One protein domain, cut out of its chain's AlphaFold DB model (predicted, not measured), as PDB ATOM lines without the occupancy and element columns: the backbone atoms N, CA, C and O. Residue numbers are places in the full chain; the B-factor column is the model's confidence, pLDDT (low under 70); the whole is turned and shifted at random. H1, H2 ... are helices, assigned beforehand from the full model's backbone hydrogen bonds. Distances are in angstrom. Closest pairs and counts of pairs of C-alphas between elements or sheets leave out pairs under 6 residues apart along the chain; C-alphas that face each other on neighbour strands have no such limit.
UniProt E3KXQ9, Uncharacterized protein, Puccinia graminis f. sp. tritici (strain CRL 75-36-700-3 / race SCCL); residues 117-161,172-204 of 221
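AT A GLANCE: This is residues 117 to 161 and 172 to 204 of the 221 residues of an uncharacterized protein of Puccinia graminis f. sp. tritici (strain CRL 75-36-700-3 / race SCCL) (UniProt E3KXQ9). Three crossed helices form a small cluster, with H4, the longest, packing its first residues on the last residues of H3 and crossing H2; short H1 is near them, and residues 186 to 191 stick out. The printed part has 78 residues, with helices H1, H2, H3, H4 in chain order and no named strand. The class is all helix, though under half of the residues, 38, are in named helices. It is compact, radius of gyration of the C-alphas 12.9 A, spanning 35 by 30 by 26 A.

HOW THE PARTS SIT: H4, residues 172 to 184, touches H3, residues 145 to 156, through 172 to 176 and 152 to 156 alone; the closest C-alphas, Ser 156 and Ile 172, are 6.3 A apart, at a steep tilt of 59 degrees, opposite ways. H2, residues 134 to 141, touches H4 about perpendicular, 87 degrees; closest C-alphas Val 141 and Glu 181, 5.0 A. H1, residues 126 to 130, is close to H2 but not clearly touching; closest C-alphas Leu 129 and Phe 137, 6.8 A. In each helix every O i to N i+4 pair is within hydrogen-bond range.

IN THESE COORDINATES: H3 measures 15.8 A and H4 18.4 A. C-alpha 126 begins H1 at (359.291, 370.927, 302.649); C-alpha 184 ends H4 at (341.914, 370.251, 296.183).

THE WHOLE: Residues 162 to 171 are cut out, leaving 6.5 A between C-alphas 161 and 172. Confidence is under 70 in residues 117 to 125 and 184 to 204.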
ATOM      1  N   ALA A 117     349.637 390.577 315.683       52.06
ATOM      2  CA  ALA A 117     350.833 390.410 314.869       52.06
ATOM      3  C   ALA A 117     350.719 389.093 314.087       52.06
ATOM      4  O   ALA A 117     350.240 388.107 314.663       52.06
ATOM      5  N   PRO A 118     351.082 389.071 312.789       49.50
ATOM      6  CA  PRO A 118     351.031 387.848 312.011       49.50
ATOM      7  C   PRO A 118     351.705 386.756 312.828       49.50
ATOM      8  O   PRO A 118     352.867 386.914 313.200       49.50
ATOM      9  N   THR A 119     350.969 385.698 313.167       46.38
ATOM     10  CA  THR A 119     351.569 384.572 313.866       46.38
ATOM     11  C   THR A 119     352.697 384.086 312.970       46.38
ATOM     12  O   THR A 119     352.447 383.558 311.882       46.38
ATOM     13  N   THR A 120     353.943 384.319 313.384       41.25
ATOM     14  CA  THR A 120     355.123 383.734 312.759       41.25
ATOM     15  C   THR A 120     355.084 382.262 313.114       41.25
ATOM     16  O   THR A 120     355.729 381.799 314.052       41.25
ATOM     17  N   HIS A 121     354.233 381.517 312.420       48.41
ATOM     18  CA  HIS A 121     354.359 380.077 312.385       48.41
ATOM     19  C   HIS A 121     355.790 379.783 311.868       48.41
ATOM     20  O   HIS A 121     356.383 380.594 311.148       48.41
ATOM     21  N   GLY A 122     356.406 378.685 312.297       47.47
ATOM     22  CA  GLY A 122     357.769 378.349 311.873       47.47
ATOM     23  C   GLY A 122     357.888 378.245 310.348       47.47
ATOM     24  O   GLY A 122     356.886 378.066 309.654       47.47
ATOM     25  N   SER A 123     359.107 378.364 309.821       49.84
ATOM     26  CA  SER A 123     359.403 378.119 308.406       49.84
ATOM     27  C   SER A 123     358.724 376.830 307.934       49.84
ATOM     28  O   SER A 123     358.920 375.775 308.536       49.84
ATOM     29  N   PHE A 124     357.918 376.921 306.879       57.16
ATOM     30  CA  PHE A 124     357.334 375.757 306.219       57.16
ATOM     31  C   PHE A 124     358.457 374.800 305.820       57.16
ATOM     32  O   PHE A 124     359.345 375.167 305.041       57.16
ATOM     33  N   ASP A 125     358.388 373.580 306.342       65.31
ATOM     34  CA  ASP A 125     359.389 372.548 306.124       65.31
ATOM     35  C   ASP A 125     358.944 371.611 304.990       65.31
ATOM     36  O   ASP A 125     358.085 370.744 305.172       65.31
ATOM     37  N   LEU A 126     359.503 371.820 303.792       71.94
ATOM     38  CA  LEU A 126     359.291 370.927 302.649       71.94
ATOM     39  C   LEU A 126     359.745 369.505 302.976       71.94
ATOM     40  O   LEU A 126     359.118 368.558 302.500       71.94
ATOM     41  N   ASP A 127     360.765 369.342 303.820       74.25
ATOM     42  CA  ASP A 127     361.270 368.024 304.183       74.25
ATOM     43  C   ASP A 127     360.181 367.254 304.924       74.25
ATOM     44  O   ASP A 127     359.903 366.098 304.612       74.25
ATOM     45  N   ARG A 128     359.445 367.916 305.822       77.81
ATOM     46  CA  ARG A 128     358.287 367.316 306.496       77.81
ATOM     47  C   ARG A 128     357.193 366.875 305.522       77.81
ATOM     48  O   ARG A 128     356.603 365.820 305.741       77.81
ATOM     49  N   LEU A 129     356.928 367.645 304.464       79.56
ATOM     50  CA  LEU A 129     355.954 367.279 303.429       79.56
ATOM     51  C   LEU A 129     356.430 366.053 302.634       79.56
ATOM     52  O   LEU A 129     355.674 365.101 302.450       79.56
ATOM     53  N   PHE A 130     357.691 366.042 302.203       81.69
ATOM     54  CA  PHE A 130     358.272 364.929 301.450       81.69
ATOM     55  C   PHE A 130     358.517 363.675 302.300       81.69
ATOM     56  O   PHE A 130     358.539 362.574 301.746       81.69
ATOM     57  N   ASN A 131     358.606 363.807 303.623       83.56
ATOM     58  CA  ASN A 131     358.703 362.694 304.569       83.56
ATOM     59  C   ASN A 131     357.368 361.963 304.804       83.56
ATOM     60  O   ASN A 131     357.361 360.891 305.406       83.56
ATOM     61  N   LEU A 132     356.238 362.491 304.320       81.38
ATOM     62  CA  LEU A 132     354.946 361.807 304.408       81.38
ATOM     63  C   LEU A 132     354.915 360.517 303.572       81.38
ATOM     64  O   LEU A 132     355.591 360.396 302.541       81.38
ATOM     65  N   CYS A 133     354.066 359.569 303.979       84.31
ATOM     66  CA  CYS A 133     353.719 358.418 303.147       84.31
ATOM     67  C   CYS A 133     353.078 358.890 301.830       84.31
ATOM     68  O   CYS A 133     352.485 359.967 301.776       84.31
ATOM     69  N   ALA A 134     353.188 358.102 300.757       83.56
ATOM     70  CA  ALA A 134     352.657 358.468 299.442       83.56
ATOM     71  C   ALA A 134     351.154 358.804 299.479       83.56
ATOM     72  O   ALA A 134     350.733 359.769 298.844       83.56
ATOM     73  N   GLU A 135     350.370 358.065 300.268       80.00
ATOM     74  CA  GLU A 135     348.933 358.317 300.429       80.00
ATOM     75  C   GLU A 135     348.649 359.619 301.183       80.00
ATOM     76  O   GLU A 135     347.815 360.409 300.752       80.00
ATOM     77  N   ASP A 136     349.395 359.901 302.254       78.31
ATOM     78  CA  ASP A 136     349.247 361.141 303.024       78.31
ATOM     79  C   ASP A 136     349.697 362.363 302.215       78.31
ATOM     80  O   ASP A 136     349.039 363.406 302.224       78.31
ATOM     81  N   PHE A 137     350.787 362.223 301.454       82.94
ATOM     82  CA  PHE A 137     351.259 363.240 300.519       82.94
ATOM     83  C   PHE A 137     350.196 363.526 299.456       82.94
ATOM     84  O   PHE A 137     349.841 364.681 299.217       82.94
ATOM     85  N   LYS A 138     349.633 362.472 298.859       83.94
ATOM     86  CA  LYS A 138     348.569 362.588 297.863       83.94
ATOM     87  C   LYS A 138     347.298 363.171 298.462       83.94
ATOM     88  O   LYS A 138     346.639 363.960 297.803       83.94
ATOM     89  N   GLN A 139     346.957 362.864 299.705       78.62
ATOM     90  CA  GLN A 139     345.798 363.461 300.363       78.62
ATOM     91  C   GLN A 139     346.008 364.956 300.646       78.62
ATOM     92  O   GLN A 139     345.066 365.745 300.515       78.62
ATOM     93  N   SER A 140     347.241 365.341 300.992       74.00
ATOM     94  CA  SER A 140     347.622 366.718 301.305       74.00
ATOM     95  C   SER A 140     347.730 367.595 300.055       74.00
ATOM     96  O   SER A 140     347.072 368.628 299.976       74.00
ATOM     97  N   VAL A 141     348.517 367.174 299.064       78.38
ATOM     98  CA  VAL A 141     348.852 367.971 297.868       78.38
ATOM     99  C   VAL A 141     348.007 367.565 296.652       78.38
ATOM    100  O   VAL A 141     348.099 368.171 295.594       78.38
ATOM    101  N   ARG A 142     347.164 366.529 296.769       82.44
ATOM    102  CA  ARG A 142     346.295 366.007 295.688       82.44
ATOM    103  C   ARG A 142     347.034 365.517 294.444       82.44
ATOM    104  O   ARG A 142     346.418 365.319 293.402       82.44
ATOM    105  N   THR A 143     348.330 365.248 294.565       86.38
ATOM    106  CA  THR A 143     349.190 364.739 293.491       86.38
ATOM    107  C   THR A 143     350.218 363.747 294.042       86.38
ATOM    108  O   THR A 143     350.376 363.634 295.257       86.38
ATOM    109  N   THR A 144     350.909 363.006 293.176       89.81
ATOM    110  CA  THR A 144     352.025 362.142 293.595       89.81
ATOM    111  C   THR A 144     353.314 362.952 293.729       89.81
ATOM    112  O   THR A 144     353.421 364.054 293.186       89.81
ATOM    113  N   LYS A 145     354.313 362.426 294.448       89.62
ATOM    114  CA  LYS A 145     355.601 363.118 294.634       89.62
ATOM    115  C   LYS A 145     356.302 363.364 293.297       89.62
ATOM    116  O   LYS A 145     356.856 364.433 293.076       89.62
ATOM    117  N   GLU A 146     356.215 362.404 292.386       90.69
ATOM    118  CA  GLU A 146     356.811 362.460 291.052       90.69
ATOM    119  C   GLU A 146     356.142 363.543 290.209       90.69
ATOM    120  O   GLU A 146     356.823 364.371 289.610       90.69
ATOM    121  N   ALA A 147     354.807 363.587 290.210       91.12
ATOM    122  CA  ALA A 147     354.054 364.609 289.496       91.12
ATOM    123  C   ALA A 147     354.269 366.007 290.098       91.12
ATOM    124  O   ALA A 147     354.332 366.990 289.361       91.12
ATOM    125  N   PHE A 148     354.430 366.105 291.421       91.12
ATOM    126  CA  PHE A 148     354.791 367.353 292.091       91.12
ATOM    127  C   PHE A 148     356.171 367.858 291.655       91.12
ATOM    128  O   PHE A 148     356.299 369.021 291.288       91.12
ATOM    129  N   LEU A 149     357.190 366.992 291.663       91.44
ATOM    130  CA  LEU A 149     358.546 367.344 291.236       91.44
ATOM    131  C   LEU A 149     358.603 367.690 289.746       91.44
ATOM    132  O   LEU A 149     359.244 368.669 289.377       91.44
ATOM    133  N   TRP A 150     357.889 366.937 288.907       93.94
ATOM    134  CA  TRP A 150     357.767 367.235 287.483       93.94
ATOM    135  C   TRP A 150     357.163 368.622 287.257       93.94
ATOM    136  O   TRP A 150     357.720 369.425 286.517       93.94
ATOM    137  N   LEU A 151     356.064 368.945 287.944       91.38
ATOM    138  CA  LEU A 151     355.425 370.254 287.825       91.38
ATOM    139  C   LEU A 151     356.319 371.377 288.359       91.38
ATOM    140  O   LEU A 151     356.382 372.443 287.754       91.38
ATOM    141  N   LEU A 152     357.020 371.129 289.467       90.81
ATOM    142  CA  LEU A 152     357.971 372.072 290.041       90.81
ATOM    143  C   LEU A 152     359.086 372.415 289.049       90.81
ATOM    144  O   LEU A 152     359.399 373.591 288.884       90.81
ATOM    145  N   ASP A 153     359.639 371.417 288.365       91.38
ATOM    146  CA  ASP A 153     360.666 371.609 287.341       91.38
ATOM    147  C   ASP A 153     360.171 372.538 286.220       91.38
ATOM    148  O   ASP A 153     360.839 373.517 285.887       91.38
ATOM    149  N   GLN A 154     358.933 372.335 285.749       90.44
ATOM    150  CA  GLN A 154     358.330 373.156 284.690       90.44
ATOM    151  C   GLN A 154     358.127 374.626 285.082       90.44
ATOM    152  O   GLN A 154     358.238 375.513 284.236       90.44
ATOM    153  N   ILE A 155     357.806 374.905 286.349       90.69
ATOM    154  CA  ILE A 155     357.470 376.266 286.801       90.69
ATOM    155  C   ILE A 155     358.635 376.992 287.482       90.69
ATOM    156  O   ILE A 155     358.586 378.214 287.618       90.69
ATOM    157  N   SER A 156     359.677 376.270 287.904       86.75
ATOM    158  CA  SER A 156     360.784 376.798 288.717       86.75
ATOM    159  C   SER A 156     361.502 377.994 288.082       86.75
ATOM    160  O   SER A 156     361.894 378.932 288.776       86.75
ATOM    161  N   LEU A 157     361.639 377.997 286.757       86.50
ATOM    162  CA  LEU A 157     362.335 379.047 286.009       86.50
ATOM    163  C   LEU A 157     361.397 380.134 285.475       86.50
ATOM    164  O   LEU A 157     361.853 381.093 284.851       86.50
ATOM    165  N   HIS A 158     360.087 380.004 285.684       85.69
ATOM    166  CA  HIS A 158     359.132 380.877 285.028       85.69
ATOM    167  C   HIS A 158     359.002 382.220 285.773       85.69
ATOM    168  O   HIS A 158     358.684 382.237 286.966       85.69
ATOM    169  N   PRO A 159     359.184 383.370 285.090       83.38
ATOM    170  CA  PRO A 159     359.324 384.682 285.731       83.38
ATOM    171  C   PRO A 159     358.098 385.116 286.540       83.38
ATOM    172  O   PRO A 159     358.233 385.887 287.480       83.38
ATOM    173  N   VAL A 160     356.905 384.594 286.233       84.31
ATOM    174  CA  VAL A 160     355.676 384.886 287.001       84.31
ATOM    175  C   VAL A 160     355.756 384.409 288.457       84.31
ATOM    176  O   VAL A 160     355.100 384.994 289.315       84.31
ATOM    177  N   PHE A 161     356.563 383.388 288.761       81.69
ATOM    178  CA  PHE A 161     356.717 382.873 290.127       81.69
ATOM    179  C   PHE A 161     357.859 383.539 290.907       81.69
ATOM    180  O   PHE A 161     358.081 383.194 292.069       81.69
ATOM    181  N   ILE A 172     359.309 378.808 295.393       85.38
ATOM    182  CA  ILE A 172     358.378 378.245 294.399       85.38
ATOM    183  C   ILE A 172     357.772 376.889 294.812       85.38
ATOM    184  O   ILE A 172     356.556 376.735 294.661       85.38
ATOM    185  N   PRO A 173     358.526 375.927 295.387       83.81
ATOM    186  CA  PRO A 173     357.930 374.671 295.845       83.81
ATOM    187  C   PRO A 173     356.828 374.891 296.892       83.81
ATOM    188  O   PRO A 173     355.806 374.205 296.880       83.81
ATOM    189  N   HIS A 174     356.993 375.893 297.759       79.75
ATOM    190  CA  HIS A 174     355.998 376.269 298.764       79.75
ATOM    191  C   HIS A 174     354.739 376.849 298.131       79.75
ATOM    192  O   HIS A 174     353.626 376.477 298.500       79.75
ATOM    193  N   GLN A 175     354.908 377.742 297.154       85.31
ATOM    194  CA  GLN A 175     353.784 378.312 296.410       85.31
ATOM    195  C   GLN A 175     352.978 377.217 295.702       85.31
ATOM    196  O   GLN A 175     351.743 377.254 295.700       85.31
ATOM    197  N   LEU A 176     353.669 376.220 295.141       87.81
ATOM    198  CA  LEU A 176     353.042 375.103 294.450       87.81
ATOM    199  C   LEU A 176     352.228 374.224 295.406       87.81
ATOM    200  O   LEU A 176     351.060 373.949 295.131       87.81
ATOM    201  N   ALA A 177     352.808 373.832 296.543       82.88
ATOM    202  CA  ALA A 177     352.128 373.006 297.541       82.88
ATOM    203  C   ALA A 177     350.830 373.663 298.044       82.88
ATOM    204  O   ALA A 177     349.777 373.027 298.053       82.88
ATOM    205  N   LEU A 178     350.884 374.961 298.364       77.31
ATOM    206  CA  LEU A 178     349.722 375.738 298.804       77.31
ATOM    207  C   LEU A 178     348.642 375.850 297.722       77.31
ATOM    208  O   LEU A 178     347.446 375.792 298.010       77.31
ATOM    209  N   THR A 179     349.055 376.040 296.469       81.62
ATOM    210  CA  THR A 179     348.127 376.147 295.338       81.62
ATOM    211  C   THR A 179     347.378 374.839 295.116       81.62
ATOM    212  O   THR A 179     346.153 374.845 294.991       81.62
ATOM    213  N   LEU A 180     348.092 373.715 295.111       83.69
ATOM    214  CA  LEU A 180     347.502 372.397 294.888       83.69
ATOM    215  C   LEU A 180     346.569 371.975 296.028       83.69
ATOM    216  O   LEU A 180     345.489 371.442 295.770       83.69
ATOM    217  N   GLU A 181     346.923 372.288 297.274       75.88
ATOM    218  CA  GLU A 181     346.032 372.095 298.418       75.88
ATOM    219  C   GLU A 181     344.717 372.867 298.229       75.88
ATOM    220  O   GLU A 181     343.631 372.297 298.355       75.88
ATOM    221  N   ARG A 182     344.800 374.154 297.864       71.31
ATOM    222  CA  ARG A 182     343.619 375.005 297.646       71.31
ATOM    223  C   ARG A 182     342.748 374.514 296.498       71.31
ATOM    224  O   ARG A 182     341.532 374.476 296.652       71.31
ATOM    225  N   LEU A 183     343.348 374.106 295.382       73.75
ATOM    226  CA  LEU A 183     342.617 373.510 294.258       73.75
ATOM    227  C   LEU A 183     341.921 372.200 294.661       73.75
ATOM    228  O   LEU A 183     340.842 371.890 294.164       73.75
ATOM    229  N   GLY A 184     342.501 371.457 295.605       66.94
ATOM    230  CA  GLY A 184     341.914 370.251 296.183       66.94
ATOM    231  C   GLY A 184     340.688 370.482 297.073       66.94
ATOM    232  O   GLY A 184     339.931 369.538 297.335       66.94
ATOM    233  N   LEU A 185     340.481 371.710 297.552       62.50
ATOM    234  CA  LEU A 185     339.377 372.107 298.423       62.50
ATOM    235  C   LEU A 185     338.284 372.771 297.574       62.50
ATOM    236  O   LEU A 185     338.134 373.988 297.549       62.50
ATOM    237  N   ASN A 186     337.513 371.948 296.862       55.19
ATOM    238  CA  ASN A 186     336.400 372.379 296.013       55.19
ATOM    239  C   ASN A 186     335.271 373.036 296.840       55.19
ATOM    240  O   ASN A 186     334.339 372.363 297.274       55.19
ATOM    241  N   GLY A 187     335.383 374.336 297.128       51.03
ATOM    242  CA  GLY A 187     334.322 375.174 297.705       51.03
ATOM    243  C   GLY A 187     333.932 374.904 299.164       51.03
ATOM    244  O   GLY A 187     333.186 375.691 299.743       51.03
ATOM    245  N   ASN A 188     334.449 373.851 299.800       53.72
ATOM    246  CA  ASN A 188     334.178 373.560 301.207       53.72
ATOM    247  C   ASN A 188     335.151 374.358 302.094       53.72
ATOM    248  O   ASN A 188     336.167 373.848 302.567       53.72
ATOM    249  N   GLY A 189     334.859 375.649 302.265       49.94
ATOM    250  CA  GLY A 189     335.668 376.655 302.967       49.94
ATOM    251  C   GLY A 189     335.904 376.438 304.471       49.94
ATOM    252  O   GLY A 189     336.057 377.411 305.198       49.94
ATOM    253  N   ALA A 190     335.956 375.198 304.965       42.81
ATOM    254  CA  ALA A 190     336.000 374.886 306.396       42.81
ATOM    255  C   ALA A 190     337.063 373.843 306.798       42.81
ATOM    256  O   ALA A 190     336.908 373.156 307.804       42.81
ATOM    257  N   LEU A 191     338.177 373.739 306.065       43.50
ATOM    258  CA  LEU A 191     339.391 373.057 306.560       43.50
ATOM    259  C   LEU A 191     340.665 373.909 306.460       43.50
ATOM    260  O   LEU A 191     341.762 373.392 306.663       43.50
ATOM    261  N   VAL A 192     340.512 375.229 306.283       43.53
ATOM    262  CA  VAL A 192     341.602 376.227 306.356       43.53
ATOM    263  C   VAL A 192     342.445 376.069 307.637       43.53
ATOM    264  O   VAL A 192     343.618 376.416 307.645       43.53
ATOM    265  N   GLY A 193     341.882 375.497 308.709       40.44
ATOM    266  CA  GLY A 193     342.557 375.352 310.000       40.44
ATOM    267  C   GLY A 193     343.167 373.987 310.343       40.44
ATOM    268  O   GLY A 193     343.823 373.912 311.373       40.44
ATOM    269  N   ARG A 194     342.968 372.892 309.586       46.91
ATOM    270  CA  ARG A 194     343.414 371.554 310.073       46.91
ATOM    271  C   ARG A 194     344.597 370.935 309.336       46.91
ATOM    272  O   ARG A 194     345.310 370.159 309.960       46.91
ATOM    273  N   PHE A 195     344.854 371.314 308.086       45.97
ATOM    274  CA  PHE A 195     346.076 370.899 307.375       45.97
ATOM    275  C   PHE A 195     347.069 372.057 307.155       45.97
ATOM    276  O   PHE A 195     348.278 371.833 307.169       45.97
ATOM    277  N   LEU A 196     346.576 373.304 307.135       45.31
ATOM    278  CA  LEU A 196     347.353 374.531 306.893       45.31
ATOM    279  C   LEU A 196     347.910 375.221 308.156       45.31
ATOM    280  O   LEU A 196     348.710 376.147 308.036       45.31
ATOM    281  N   CYS A 197     347.580 374.757 309.371       46.34
ATOM    282  CA  CYS A 197     348.242 375.234 310.603       46.34
ATOM    283  C   CYS A 197     349.744 374.885 310.659       46.34
ATOM    284  O   CYS A 197     350.462 375.407 311.508       46.34
ATOM    285  N   ASN A 198     350.227 374.048 309.735       46.22
ATOM    286  CA  ASN A 198     351.647 373.758 309.539       46.22
ATOM    287  C   ASN A 198     352.295 374.563 308.395       46.22
ATOM    288  O   ASN A 198     353.477 374.355 308.140       46.22
ATOM    289  N   LEU A 199     351.557 375.433 307.688       51.09
ATOM    290  CA  LEU A 199     352.003 376.008 306.406       51.09
ATOM    291  C   LEU A 199     352.141 377.537 306.398       51.09
ATOM    292  O   LEU A 199     352.311 378.133 305.340       51.09
ATOM    293  N   THR A 200     352.141 378.171 307.571       49.94
ATOM    294  CA  THR A 200     352.794 379.480 307.748       49.94
ATOM    295  C   THR A 200     352.288 380.619 306.860       49.94
ATOM    296  O   THR A 200     353.054 381.489 306.453       49.94
ATOM    297  N   VAL A 201     350.990 380.656 306.563       43.16
ATOM    298  CA  VAL A 201     350.380 381.789 305.856       43.16
ATOM    299  C   VAL A 201     349.343 382.441 306.757       43.16
ATOM    300  O   VAL A 201     348.382 381.805 307.182       43.16
ATOM    301  N   GLY A 202     349.540 383.732 307.041       40.22
ATOM    302  CA  GLY A 202     348.598 384.522 307.824       40.22
ATOM    303  C   GLY A 202     347.198 384.502 307.206       40.22
ATOM    304  O   GLY A 202     347.029 384.650 305.993       40.22
ATOM    305  N   GLN A 203     346.182 384.363 308.059       40.62
ATOM    306  CA  GLN A 203     344.762 384.281 307.693       40.62
ATOM    307  C   GLN A 203     344.303 385.447 306.783       40.62
ATOM    308  O   GLN A 203     343.414 385.279 305.949       40.62
ATOM    309  N   GLY A 204     344.968 386.607 306.870       38.97
ATOM    310  CA  GLY A 204     344.708 387.797 306.047       38.97
ATOM    311  C   GLY A 204     345.194 387.735 304.590       38.97
ATOM    312  O   GLY A 204     344.689 388.489 303.759       38.97
TER     313      GLY A 204